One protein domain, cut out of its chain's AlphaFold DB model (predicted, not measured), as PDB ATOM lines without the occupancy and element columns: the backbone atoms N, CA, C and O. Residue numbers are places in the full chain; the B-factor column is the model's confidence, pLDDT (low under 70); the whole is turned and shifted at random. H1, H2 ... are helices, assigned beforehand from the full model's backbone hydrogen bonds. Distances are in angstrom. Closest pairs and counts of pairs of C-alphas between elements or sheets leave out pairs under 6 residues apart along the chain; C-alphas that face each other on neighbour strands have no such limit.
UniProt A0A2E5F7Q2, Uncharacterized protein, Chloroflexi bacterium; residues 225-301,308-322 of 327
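What this domain is: This is residues 225 to 301 and 308 to 322 of the 327 residues of an uncharacterized protein of Chloroflexi bacterium (UniProt A0A2E5F7Q2). Two thin layers of helices make a flat slab: H1 and H3 lie side by side in one layer, and H2, H4 and H5 follow one another in a rough row in the other, H4 between H2 and H5. The two longest helices, H3 and H4, form a hairpin and cross at 38 degrees, one in each layer, while residues 237 to 243 stick out as a loop. The printed part has 92 residues with five named helices, H1 to H5 in order, and no named strand; the class is all helix. It is compact, with a radius of gyration of the C-alphas of 13.4 A, and spans 41 by 30 by 16 A.

How they stand to each other: H1, residues 225 to 231, and H2, residues 245 to 250, only just touch, with 3 pairs of C-alphas within 8 A, the closest being Val 226 and Ile 247 at 6.5 A. H1 touches H3, residues 256 to 270, the same way at a shallow tilt of 34.5 degrees, only just short of steep; the C-alphas of Ala 225 and Ala 263 come closest, 4.6 A apart. H2 touches H4, residues 282 to 296, at a shallow tilt of 30 degrees, the same way, and the closest C-alphas are those of Ile 250 and Ile 290, 6.7 A apart. H3 and H4 form a helical hairpin, opposite ways at a steep tilt of 38 degrees, with the C-alphas of Tyr 262 and Val 293 closest at 6.1 A. H4 and H5, residues 314 to 321, only just touch, with 3 pairs within 8 A, opposite ways at a shallow tilt of 10 degrees; the closest C-alphas are those of Ile 285 and Leu 317, 7.0 A apart. H3 only just touches H5, with residues 269 to 270 alone and 3 pairs within 8 A, the closest C-alphas being those of Met 269 and Val 321 at 6.4 A. H1 and H5 are apart, and so are H2 and H5. In H1, H2, H3, H4 and H5 every O i to N i+4 pair is within hydrogen-bond range.

Where its parts are: H1 begins at C-alpha 225 (17.935, -56.418, 49.883) and is 10.0 A long; H2 is 8.9 A. H3 is 21.0 A and H4 21.2 A, H4 beginning at C-alpha 282 (11.055, -44.102, 52.798). H5 is 10.6 A and ends at C-alpha 321 (17.919, -37.650, 51.659).

The domain as a whole: The C-alphas farthest apart are those of Pro 240 and Pro 308, 43.0 A. Residues 302 to 307 are not printed, and C-alphas 301 and 308 are 12.4 A apart across this cut. The links H1 to H2 and H3 to H4 are long, and H2 to H3 is tight. The mean pLDDT of the printed part is 72.5; 29 residues are under 70, among them 236 to 243, 296 to 301 and 308 to 315.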
ATOM      1  N   ALA A 225      18.983 -57.411  50.097       77.06
ATOM      2  CA  ALA A 225      17.935 -56.418  49.883       77.06
ATOM      3  C   ALA A 225      16.754 -56.577  50.850       77.06
ATOM      4  O   ALA A 225      16.266 -55.589  51.405       77.06
ATOM      5  N   VAL A 226      16.298 -57.813  51.078       71.38
ATOM      6  CA  VAL A 226      15.173 -58.068  51.988       71.38
ATOM      7  C   VAL A 226      15.615 -57.857  53.435       71.38
ATOM      8  O   VAL A 226      14.893 -57.211  54.194       71.38
ATOM      9  N   SER A 227      16.813 -58.323  53.803       67.69
ATOM     10  CA  SER A 227      17.399 -58.075  55.128       67.69
ATOM     11  C   SER A 227      17.492 -56.578  55.442       67.69
ATOM     12  O   SER A 227      17.070 -56.152  56.515       67.69
ATOM     13  N   THR A 228      17.953 -55.759  54.494       76.44
ATOM     14  CA  THR A 228      18.027 -54.301  54.672       76.44
ATOM     15  C   THR A 228      16.650 -53.660  54.859       76.44
ATOM     16  O   THR A 228      16.483 -52.840  55.760       76.44
ATOM     17  N   LEU A 229      15.636 -54.054  54.080       76.88
ATOM     18  CA  LEU A 229      14.268 -53.540  54.254       76.88
ATOM     19  C   LEU A 229      13.700 -53.827  55.651       76.88
ATOM     20  O   LEU A 229      13.085 -52.949  56.262       76.88
ATOM     21  N   LEU A 230      13.909 -55.047  56.153       70.69
ATOM     22  CA  LEU A 230      13.463 -55.456  57.486       70.69
ATOM     23  C   LEU A 230      14.220 -54.697  58.582       70.69
ATOM     24  O   LEU A 230      13.597 -54.180  59.508       70.69
ATOM     25  N   ASN A 231      15.545 -54.573  58.454       70.38
ATOM     26  CA  ASN A 231      16.389 -53.860  59.419       70.38
ATOM     27  C   ASN A 231      15.999 -52.385  59.560       70.38
ATOM     28  O   ASN A 231      16.010 -51.845  60.666       70.38
ATOM     29  N   LEU A 232      15.620 -51.744  58.455       75.62
ATOM     30  CA  LEU A 232      15.194 -50.347  58.434       75.62
ATOM     31  C   LEU A 232      13.722 -50.146  58.834       75.62
ATOM     32  O   LEU A 232      13.251 -49.008  58.859       75.62
ATOM     33  N   GLY A 233      12.990 -51.222  59.146       75.62
ATOM     34  CA  GLY A 233      11.576 -51.159  59.520       75.62
ATOM     35  C   GLY A 233      10.674 -50.655  58.391       75.62
ATOM     36  O   GLY A 233       9.639 -50.054  58.659       75.62
ATOM     37  N   LEU A 234      11.076 -50.864  57.131       78.88
ATOM     38  CA  LEU A 234      10.325 -50.430  55.942       78.88
ATOM     39  C   LEU A 234       9.235 -51.425  55.533       78.88
ATOM     40  O   LEU A 234       8.487 -51.191  54.587       78.88
ATOM     41  N   VAL A 235       9.156 -52.543  56.249       71.38
ATOM     42  CA  VAL A 235       8.159 -53.586  56.069       71.38
ATOM     43  C   VAL A 235       7.585 -53.910  57.439       71.38
ATOM     44  O   VAL A 235       8.325 -54.268  58.355       71.38
ATOM     45  N   GLU A 236       6.267 -53.800  57.589       60.62
ATOM     46  CA  GLU A 236       5.592 -54.260  58.802       60.62
ATOM     47  C   GLU A 236       5.596 -55.796  58.857       60.62
ATOM     48  O   GLU A 236       5.294 -56.479  57.876       60.62
ATOM     49  N   HIS A 237       5.929 -56.359  60.020       50.59
ATOM     50  CA  HIS A 237       5.914 -57.803  60.275       50.59
ATOM     51  C   HIS A 237       4.481 -58.353  60.435       50.59
ATOM     52  O   HIS A 237       4.164 -58.975  61.444       50.59
ATOM     53  N   THR A 238       3.584 -58.125  59.482       39.47
ATOM     54  CA  THR A 238       2.185 -58.589  59.554       39.47
ATOM     55  C   THR A 238       1.682 -58.825  58.130       39.47
ATOM     56  O   THR A 238       1.794 -57.939  57.298       39.47
ATOM     57  N   THR A 239       1.181 -59.993  57.726       40.53
ATOM     58  CA  THR A 239       0.124 -60.847  58.304       40.53
ATOM     59  C   THR A 239       0.256 -62.302  57.766       40.53
ATOM     60  O   THR A 239       1.154 -62.571  56.968       40.53
ATOM     61  N   PRO A 240      -0.594 -63.276  58.167       47.41
ATOM     62  CA  PRO A 240      -0.566 -64.656  57.646       47.41
ATOM     63  C   PRO A 240      -0.864 -64.808  56.143       47.41
ATOM     64  O   PRO A 240      -0.665 -65.896  55.598       47.41
ATOM     65  N   GLU A 241      -1.327 -63.752  55.471       52.31
ATOM     66  CA  GLU A 241      -1.851 -63.811  54.107       52.31
ATOM     67  C   GLU A 241      -1.151 -62.790  53.204       52.31
ATOM     68  O   GLU A 241      -1.597 -61.660  53.035       52.31
ATOM     69  N   GLY A 242      -0.038 -63.213  52.603       55.78
ATOM     70  CA  GLY A 242       0.613 -62.496  51.506       55.78
ATOM     71  C   GLY A 242       2.017 -61.990  51.814       55.78
ATOM     72  O   GLY A 242       2.410 -61.771  52.959       55.78
ATOM     73  N   THR A 243       2.796 -61.841  50.751       61.53
ATOM     74  CA  THR A 243       4.119 -61.226  50.786       61.53
ATOM     75  C   THR A 243       3.956 -59.716  50.635       61.53
ATOM     76  O   THR A 243       3.234 -59.291  49.736       61.53
ATOM     77  N   PRO A 244       4.618 -58.880  51.455       70.94
ATOM     78  CA  PRO A 244       4.628 -57.435  51.245       70.94
ATOM     79  C   PRO A 244       5.066 -57.083  49.817       70.94
ATOM     80  O   PRO A 244       6.074 -57.602  49.338       70.94
ATOM     81  N   TRP A 245       4.347 -56.182  49.146       80.75
ATOM     82  CA  TRP A 245       4.582 -55.851  47.732       80.75
ATOM     83  C   TRP A 245       6.035 -55.434  47.441       80.75
ATOM     84  O   TRP A 245       6.601 -55.808  46.419       80.75
ATOM     85  N   ILE A 246       6.678 -54.714  48.365       76.94
ATOM     86  CA  ILE A 246       8.072 -54.279  48.214       76.94
ATOM     87  C   ILE A 246       9.054 -55.460  48.273       76.94
ATOM     88  O   ILE A 246      10.095 -55.456  47.619       76.94
ATOM     89  N   ILE A 247       8.698 -56.524  48.996       76.31
ATOM     90  CA  ILE A 247       9.454 -57.776  49.006       76.31
ATOM     91  C   ILE A 247       9.231 -58.547  47.695       76.31
ATOM     92  O   ILE A 247      10.173 -59.150  47.181       76.31
ATOM     93  N   GLU A 248       8.028 -58.515  47.116       77.44
ATOM     94  CA  GLU A 248       7.793 -59.069  45.772       77.44
ATOM     95  C   GLU A 248       8.599 -58.316  44.706       77.44
ATOM     96  O   GLU A 248       9.177 -58.940  43.815       77.44
ATOM     97  N   ARG A 249       8.722 -56.990  44.847       80.00
ATOM     98  CA  ARG A 249       9.535 -56.139  43.967       80.00
ATOM     99  C   ARG A 249      11.019 -56.469  44.014       80.00
ATOM    100  O   ARG A 249      11.658 -56.430  42.973       80.00
ATOM    101  N   ILE A 250      11.571 -56.904  45.148       79.31
ATOM    102  CA  ILE A 250      12.957 -57.409  45.189       79.31
ATOM    103  C   ILE A 250      13.162 -58.594  44.233       79.31
ATOM    104  O   ILE A 250      14.253 -58.766  43.694       79.31
ATOM    105  N   GLY A 251      12.114 -59.380  43.960       72.88
ATOM    106  CA  GLY A 251      12.153 -60.459  42.973       72.88
ATOM    107  C   GLY A 251      12.450 -60.001  41.539       72.88
ATOM    108  O   GLY A 251      12.736 -60.850  40.698       72.88
ATOM    109  N   THR A 252      12.411 -58.695  41.242       79.75
ATOM    110  CA  THR A 252      12.812 -58.152  39.934       79.75
ATOM    111  C   THR A 252      14.315 -57.901  39.809       79.75
ATOM    112  O   THR A 252      14.771 -57.570  38.717       79.75
ATOM    113  N   LEU A 253      15.090 -58.019  40.894       73.12
ATOM    114  CA  LEU A 253      16.548 -57.918  40.829       73.12
ATOM    115  C   LEU A 253      17.122 -59.179  40.153       73.12
ATOM    116  O   LEU A 253      16.729 -60.290  40.514       73.12
ATOM    117  N   PRO A 254      18.023 -59.030  39.165       67.81
ATOM    118  CA  PRO A 254      18.422 -60.132  38.286       67.81
ATOM    119  C   PRO A 254      19.285 -61.192  38.975       67.81
ATOM    120  O   PRO A 254      19.230 -62.364  38.603       67.81
ATOM    121  N   ASP A 255      20.079 -60.791  39.963       66.56
ATOM    122  CA  ASP A 255      21.005 -61.664  40.669       66.56
ATOM    123  C   ASP A 255      21.299 -61.163  42.092       66.56
ATOM    124  O   ASP A 255      20.768 -60.161  42.579       66.56
ATOM    125  N   TYR A 256      22.139 -61.927  42.788       61.97
ATOM    126  CA  TYR A 256      22.556 -61.641  44.154       61.97
ATOM    127  C   TYR A 256      23.431 -60.379  44.258       61.97
ATOM    128  O   TYR A 256      23.365 -59.672  45.259       61.97
ATOM    129  N   GLU A 257      24.218 -60.064  43.228       64.62
ATOM    130  CA  GLU A 257      25.063 -58.866  43.209       64.62
ATOM    131  C   GLU A 257      24.204 -57.597  43.128       64.62
ATOM    132  O   GLU A 257      24.420 -56.653  43.885       64.62
ATOM    133  N   ALA A 258      23.150 -57.610  42.310       67.31
ATOM    134  CA  ALA A 258      22.145 -56.555  42.278       67.31
ATOM    135  C   ALA A 258      21.471 -56.371  43.649       67.31
ATOM    136  O   ALA A 258      21.318 -55.249  44.133       67.31
ATOM    137  N   ALA A 259      21.117 -57.466  44.325       71.06
ATOM    138  CA  ALA A 259      20.575 -57.402  45.681       71.06
ATOM    139  C   ALA A 259      21.543 -56.759  46.691       71.06
ATOM    140  O   ALA A 259      21.105 -55.975  47.537       71.06
ATOM    141  N   GLU A 260      22.844 -57.051  46.606       66.88
ATOM    142  CA  GLU A 260      23.865 -56.420  47.451       66.88
ATOM    143  C   GLU A 260      24.017 -54.925  47.159       66.88
ATOM    144  O   GLU A 260      24.069 -54.128  48.094       66.88
ATOM    145  N   ILE A 261      24.051 -54.534  45.882       71.62
ATOM    146  CA  ILE A 261      24.156 -53.128  45.464       71.62
ATOM    147  C   ILE A 261      22.971 -52.328  46.005       71.62
ATOM    148  O   ILE A 261      23.161 -51.271  46.608       71.62
ATOM    149  N   TYR A 262      21.754 -52.848  45.847       85.38
ATOM    150  CA  TYR A 262      20.555 -52.240  46.417       85.38
ATOM    151  C   TYR A 262      20.674 -52.057  47.934       85.38
ATOM    152  O   TYR A 262      20.430 -50.970  48.458       85.38
ATOM    153  N   ALA A 263      21.075 -53.115  48.639       75.69
ATOM    154  CA  ALA A 263      21.183 -53.115  50.089       75.69
ATOM    155  C   ALA A 263      22.208 -52.076  50.582       75.69
ATOM    156  O   ALA A 263      21.914 -51.316  51.506       75.69
ATOM    157  N   LEU A 264      23.365 -51.988  49.916       72.38
ATOM    158  CA  LEU A 264      24.410 -50.999  50.196       72.38
ATOM    159  C   LEU A 264      23.889 -49.567  50.052       72.38
ATOM    160  O   LEU A 264      24.041 -48.759  50.968       72.38
ATOM    161  N   TRP A 265      23.253 -49.256  48.921       79.50
ATOM    162  CA  TRP A 265      22.737 -47.915  48.653       79.50
ATOM    163  C   TRP A 265      21.639 -47.512  49.631       79.50
ATOM    164  O   TRP A 265      21.649 -46.391  50.138       79.50
ATOM    165  N   LEU A 266      20.720 -48.424  49.946       86.31
ATOM    166  CA  LEU A 266      19.641 -48.127  50.878       86.31
ATOM    167  C   LEU A 266      20.161 -47.890  52.301       86.31
ATOM    168  O   LEU A 266      19.704 -46.966  52.970       86.31
ATOM    169  N   ASN A 267      21.153 -48.667  52.747       76.75
ATOM    170  CA  ASN A 267      21.818 -48.424  54.029       76.75
ATOM    171  C   ASN A 267      22.628 -47.126  54.038       76.75
ATOM    172  O   ASN A 267      22.691 -46.441  55.055       76.75
ATOM    173  N   HIS A 268      23.250 -46.756  52.921       77.88
ATOM    174  CA  HIS A 268      23.940 -45.476  52.827       77.88
ATOM    175  C   HIS A 268      22.956 -44.304  52.965       77.88
ATOM    176  O   HIS A 268      23.156 -43.423  53.799       77.88
ATOM    177  N   MET A 269      21.850 -44.342  52.217       82.75
ATOM    178  CA  MET A 269      20.811 -43.311  52.254       82.75
ATOM    179  C   MET A 269      20.089 -43.230  53.602       82.75
ATOM    180  O   MET A 269      19.738 -42.138  54.043       82.75
ATOM    181  N   SER A 270      19.901 -44.356  54.294       81.69
ATOM    182  CA  SER A 270      19.218 -44.370  55.592       81.69
ATOM    183  C   SER A 270      19.996 -43.685  56.719       81.69
ATOM    184  O   SER A 270      19.405 -43.277  57.720       81.69
ATOM    185  N   ASN A 271      21.306 -43.513  56.541       78.88
ATOM    186  CA  ASN A 271      22.174 -42.794  57.471       78.88
ATOM    187  C   ASN A 271      22.250 -41.284  57.189       78.88
ATOM    188  O   ASN A 271      22.920 -40.552  57.917       78.88
ATOM    189  N   ALA A 272      21.580 -40.802  56.143       81.50
ATOM    190  CA  ALA A 272      21.568 -39.394  55.793       81.50
ATOM    191  C   ALA A 272      20.808 -38.533  56.813       81.50
ATOM    192  O   ALA A 272      19.803 -38.958  57.389       81.50
ATOM    193  N   ALA A 273      21.233 -37.277  56.976       81.69
ATOM    194  CA  ALA A 273      20.616 -36.343  57.921       81.69
ATOM    195  C   ALA A 273      19.129 -36.065  57.621       81.69
ATOM    196  O   ALA A 273      18.361 -35.811  58.550       81.69
ATOM    197  N   GLY A 274      18.711 -36.143  56.352       82.69
ATOM    198  CA  GLY A 274      17.319 -35.963  55.938       82.69
ATOM    199  C   GLY A 274      16.429 -37.180  56.206       82.69
ATOM    200  O   GLY A 274      15.227 -37.015  56.421       82.69
ATOM    201  N   TRP A 275      16.986 -38.394  56.294       85.06
ATOM    202  CA  TRP A 275      16.222 -39.646  56.418       85.06
ATOM    203  C   TRP A 275      15.192 -39.681  57.568       85.06
ATOM    204  O   TRP A 275      14.068 -40.167  57.360       85.06
ATOM    205  N   PRO A 276      15.477 -39.147  58.780       84.56
ATOM    206  CA  PRO A 276      14.499 -39.043  59.862       84.56
ATOM    207  C   PRO A 276      13.214 -38.296  59.480       84.56
ATOM    208  O   PRO A 276      12.143 -38.677  59.947       84.56
ATOM    209  N   SER A 277      13.310 -37.281  58.615       85.56
ATOM    210  CA  SER A 277      12.187 -36.417  58.221       85.56
ATOM    211  C   SER A 277      11.280 -37.014  57.137       85.56
ATOM    212  O   SER A 277      10.123 -36.618  57.024       85.56
ATOM    213  N   LEU A 278      11.755 -38.028  56.407       86.56
ATOM    214  CA  LEU A 278      11.091 -38.592  55.224       86.56
ATOM    215  C   LEU A 278      10.183 -39.793  55.539       86.56
ATOM    216  O   LEU A 278      10.001 -40.663  54.693       86.56
ATOM    217  N   TYR A 279       9.632 -39.904  56.755       82.31
ATOM    218  CA  TYR A 279       8.981 -41.134  57.250       82.31
ATOM    219  C   TYR A 279       7.968 -41.760  56.269       82.31
ATOM    220  O   TYR A 279       8.029 -42.962  56.023       82.31
ATOM    221  N   SER A 280       7.091 -40.955  55.661       83.12
ATOM    222  CA  SER A 280       6.084 -41.420  54.694       83.12
ATOM    223  C   SER A 280       6.632 -41.734  53.297       83.12
ATOM    224  O   SER A 280       5.937 -42.362  52.507       83.12
ATOM    225  N   GLN A 281       7.851 -41.297  52.981       86.75
ATOM    226  CA  GLN A 281       8.486 -41.426  51.662       86.75
ATOM    227  C   GLN A 281       9.529 -42.550  51.613       86.75
ATOM    228  O   GLN A 281       9.902 -42.988  50.532       86.75
ATOM    229  N   ARG A 282       9.983 -43.083  52.757       88.69
ATOM    230  CA  ARG A 282      11.055 -44.102  52.798       88.69
ATOM    231  C   ARG A 282      10.767 -45.354  51.965       88.69
ATOM    232  O   ARG A 282      11.686 -45.919  51.384       88.69
ATOM    233  N   VAL A 283       9.508 -45.795  51.926       87.19
ATOM    234  CA  VAL A 283       9.092 -46.971  51.142       87.19
ATOM    235  C   VAL A 283       9.107 -46.662  49.638       87.19
ATOM    236  O   VAL A 283       9.517 -47.510  48.851       87.19
ATOM    237  N   ASP A 284       8.731 -45.441  49.246       88.31
ATOM    238  CA  ASP A 284       8.808 -44.966  47.857       88.31
ATOM    239  C   ASP A 284      10.266 -44.835  47.386       88.31
ATOM    240  O   ASP A 284      10.634 -45.364  46.338       88.31
ATOM    241  N   ILE A 285      11.131 -44.245  48.219       88.06
ATOM    242  CA  ILE A 285      12.582 -44.167  47.988       88.06
ATOM    243  C   ILE A 285      13.179 -45.567  47.787       88.06
ATOM    244  O   ILE A 285      13.974 -45.784  46.870       88.06
ATOM    245  N   ALA A 286      12.774 -46.535  48.613       88.75
ATOM    246  CA  ALA A 286      13.219 -47.915  48.481       88.75
ATOM    247  C   ALA A 286      12.753 -48.558  47.157       88.75
ATOM    248  O   ALA A 286      13.572 -49.168  46.472       88.75
ATOM    249  N   ASP A 287      11.499 -48.384  46.725       88.44
ATOM    250  CA  ASP A 287      11.030 -48.926  45.433       88.44
ATOM    251  C   ASP A 287      11.710 -48.271  44.215       88.44
ATOM    252  O   ASP A 287      12.098 -48.957  43.257       88.44
ATOM    253  N   ARG A 288      11.932 -46.951  44.264       88.56
ATOM    254  CA  ARG A 288      12.692 -46.218  43.236       88.56
ATOM    255  C   ARG A 288      14.119 -46.756  43.118       88.56
ATOM    256  O   ARG A 288      14.604 -46.962  42.003       88.56
ATOM    257  N   LEU A 289      14.759 -47.077  44.244       86.62
ATOM    258  CA  LEU A 289      16.085 -47.689  44.252       86.62
ATOM    259  C   LEU A 289      16.087 -49.106  43.647       86.62
ATOM    260  O   LEU A 289      17.000 -49.417  42.884       86.62
ATOM    261  N   ILE A 290      15.079 -49.950  43.920       86.12
ATOM    262  CA  ILE A 290      14.955 -51.285  43.284       86.12
ATOM    263  C   ILE A 290      14.951 -51.140  41.759       86.12
ATOM    264  O   ILE A 290      15.674 -51.849  41.056       86.12
ATOM    265  N   THR A 291      14.150 -50.199  41.252       85.06
ATOM    266  CA  THR A 291      14.023 -49.935  39.814       85.06
ATOM    267  C   THR A 291      15.356 -49.502  39.211       85.06
ATOM    268  O   THR A 291      15.765 -50.041  38.182       85.06
ATOM    269  N   TRP A 292      16.063 -48.581  39.871       84.19
ATOM    270  CA  TRP A 292      17.368 -48.122  39.406       84.19
ATOM    271  C   TRP A 292      18.399 -49.256  39.356       84.19
ATOM    272  O   TRP A 292      19.039 -49.451  38.324       84.19
ATOM    273  N   VAL A 293      18.527 -50.055  40.422       81.56
ATOM    274  CA  VAL A 293      19.496 -51.163  40.458       81.56
ATOM    275  C   VAL A 293      19.199 -52.200  39.374       81.56
ATOM    276  O   VAL A 293      20.109 -52.617  38.661       81.56
ATOM    277  N   ALA A 294      17.929 -52.565  39.178       77.81
ATOM    278  CA  ALA A 294      17.536 -53.498  38.121       77.81
ATOM    279  C   ALA A 294      17.928 -53.005  36.714       77.81
ATOM    280  O   ALA A 294      18.299 -53.811  35.861       77.81
ATOM    281  N   MET A 295      17.877 -51.689  36.468       75.44
ATOM    282  CA  MET A 295      18.301 -51.089  35.196       75.44
ATOM    283  C   MET A 295      19.822 -51.118  35.001       75.44
ATOM    284  O   MET A 295      20.278 -51.323  33.877       75.44
ATOM    285  N   GLN A 296      20.606 -50.937  36.070       69.81
ATOM    286  CA  GLN A 296      22.074 -50.969  35.999       69.81
ATOM    287  C   GLN A 296      22.630 -52.389  35.834       69.81
ATOM    288  O   GLN A 296      23.640 -52.579  35.162       69.81
ATOM    289  N   SER A 297      21.966 -53.390  36.413       63.84
ATOM    290  CA  SER A 297      22.397 -54.793  36.364       63.84
ATOM    291  C   SER A 297      21.983 -55.535  35.081       63.84
ATOM    292  O   SER A 297      22.284 -56.718  34.924       63.84
ATOM    293  N   ALA A 298      21.293 -54.880  34.141       56.72
ATOM    294  CA  ALA A 298      20.938 -55.487  32.860       56.72
ATOM    295  C   ALA A 298      22.177 -55.617  31.943       56.72
ATOM    296  O   ALA A 298      22.957 -54.668  31.834       56.72
ATOM    297  N   PRO A 299      22.372 -56.746  31.226       52.91
ATOM    298  CA  PRO A 299      23.489 -56.879  30.296       52.91
ATOM    299  C   PRO A 299      23.420 -55.784  29.219       52.91
ATOM    300  O   PRO A 299      22.322 -55.475  28.737       52.91
ATOM    301  N   PRO A 300      24.565 -55.214  28.794       49.09
ATOM    302  CA  PRO A 300      24.581 -54.170  27.781       49.09
ATOM    303  C   PRO A 300      23.899 -54.689  26.513       49.09
ATOM    304  O   PRO A 300      24.293 -55.710  25.939       49.09
ATOM    305  N   ARG A 301      22.826 -54.015  26.083       45.12
ATOM    306  CA  ARG A 301      22.100 -54.385  24.862       45.12
ATOM    307  C   ARG A 301      23.077 -54.361  23.682       45.12
ATOM    308  O   ARG A 301      23.755 -53.362  23.446       45.12
ATOM    309  N   PRO A 308      27.761 -44.542  30.084       39.75
ATOM    310  CA  PRO A 308      27.103 -44.997  31.301       39.75
ATOM    311  C   PRO A 308      25.610 -44.683  31.149       39.75
ATOM    312  O   PRO A 308      25.257 -43.748  30.432       39.75
ATOM    313  N   ASN A 309      24.727 -45.429  31.808       46.34
ATOM    314  CA  ASN A 309      23.343 -44.985  31.995       46.34
ATOM    315  C   ASN A 309      23.346 -43.733  32.909       46.34
ATOM    316  O   ASN A 309      22.904 -43.783  34.054       46.34
ATOM    317  N   GLU A 310      23.929 -42.634  32.431       49.88
ATOM    318  CA  GLU A 310      23.769 -41.278  32.923       49.88
ATOM    319  C   GLU A 310      22.390 -40.833  32.466       49.88
ATOM    320  O   GLU A 310      22.228 -40.304  31.377       49.88
ATOM    321  N   GLU A 311      21.389 -41.142  33.278       49.66
ATOM    322  CA  GLU A 311      20.313 -40.212  33.592       49.66
ATOM    323  C   GLU A 311      19.463 -40.822  34.717       49.66
ATOM    324  O   GLU A 311      18.864 -41.884  34.575       49.66
ATOM    325  N   VAL A 312      19.446 -40.099  35.845       50.84
ATOM    326  CA  VAL A 312      18.352 -40.071  36.825       50.84
ATOM    327  C   VAL A 312      18.178 -41.329  37.701       50.84
ATOM    328  O   VAL A 312      17.398 -42.216  37.379       50.84
ATOM    329  N   ALA A 313      18.882 -41.396  38.846       55.34
ATOM    330  CA  ALA A 313      18.276 -41.798  40.138       55.34
ATOM    331  C   ALA A 313      19.218 -41.869  41.365       55.34
ATOM    332  O   ALA A 313      18.687 -41.678  42.453       55.34
ATOM    333  N   PRO A 314      20.560 -42.055  41.318       62.84
ATOM    334  CA  PRO A 314      21.334 -41.986  42.562       62.84
ATOM    335  C   PRO A 314      21.350 -40.557  43.073       62.84
ATOM    336  O   PRO A 314      21.080 -40.312  44.235       62.84
ATOM    337  N   ARG A 315      21.594 -39.596  42.179       69.00
ATOM    338  CA  ARG A 315      21.744 -38.193  42.549       69.00
ATOM    339  C   ARG A 315      20.469 -37.592  43.137       69.00
ATOM    340  O   ARG A 315      20.539 -37.035  44.218       69.00
ATOM    341  N   GLU A 316      19.319 -37.760  42.489       77.81
ATOM    342  CA  GLU A 316      18.044 -37.242  43.011       77.81
ATOM    343  C   GLU A 316      17.660 -37.886  44.347       77.81
ATOM    344  O   GLU A 316      17.237 -37.185  45.261       77.81
ATOM    345  N   LEU A 317      17.851 -39.207  44.491       77.00
ATOM    346  CA  LEU A 317      17.605 -39.891  45.762       77.00
ATOM    347  C   LEU A 317      18.575 -39.406  46.851       77.00
ATOM    348  O   LEU A 317      18.162 -39.224  47.991       77.00
ATOM    349  N   LEU A 318      19.844 -39.155  46.504       78.75
ATOM    350  CA  LEU A 318      20.859 -38.615  47.412       78.75
ATOM    351  C   LEU A 318      20.573 -37.160  47.808       78.75
ATOM    352  O   LEU A 318      20.722 -36.824  48.979       78.75
ATOM    353  N   GLU A 319      20.140 -36.310  46.878       82.06
ATOM    354  CA  GLU A 319      19.689 -34.936  47.150       82.06
ATOM    355  C   GLU A 319      18.467 -34.945  48.081       82.06
ATOM    356  O   GLU A 319      18.454 -34.230  49.083       82.06
ATOM    357  N   GLU A 320      17.486 -35.817  47.820       81.00
ATOM    358  CA  GLU A 320      16.258 -35.953  48.616       81.00
ATOM    359  C   GLU A 320      16.542 -36.365  50.069       81.00
ATOM    360  O   GLU A 320      15.937 -35.826  50.997       81.00
ATOM    361  N   VAL A 321      17.506 -37.265  50.297       79.50
ATOM    362  CA  VAL A 321      17.919 -37.650  51.659       79.50
ATOM    363  C   VAL A 321      18.938 -36.687  52.288       79.50
ATOM    364  O   VAL A 321      19.257 -36.828  53.472       79.50
ATOM    365  N   GLY A 322      19.415 -35.681  51.547       75.81
ATOM    366  CA  GLY A 322      20.357 -34.665  52.028       75.81
ATOM    367  C   GLY A 322      21.823 -35.116  52.059       75.81
ATOM    368  O   GLY A 322      22.583 -34.666  52.913       75.81
TER     369      GLY A 322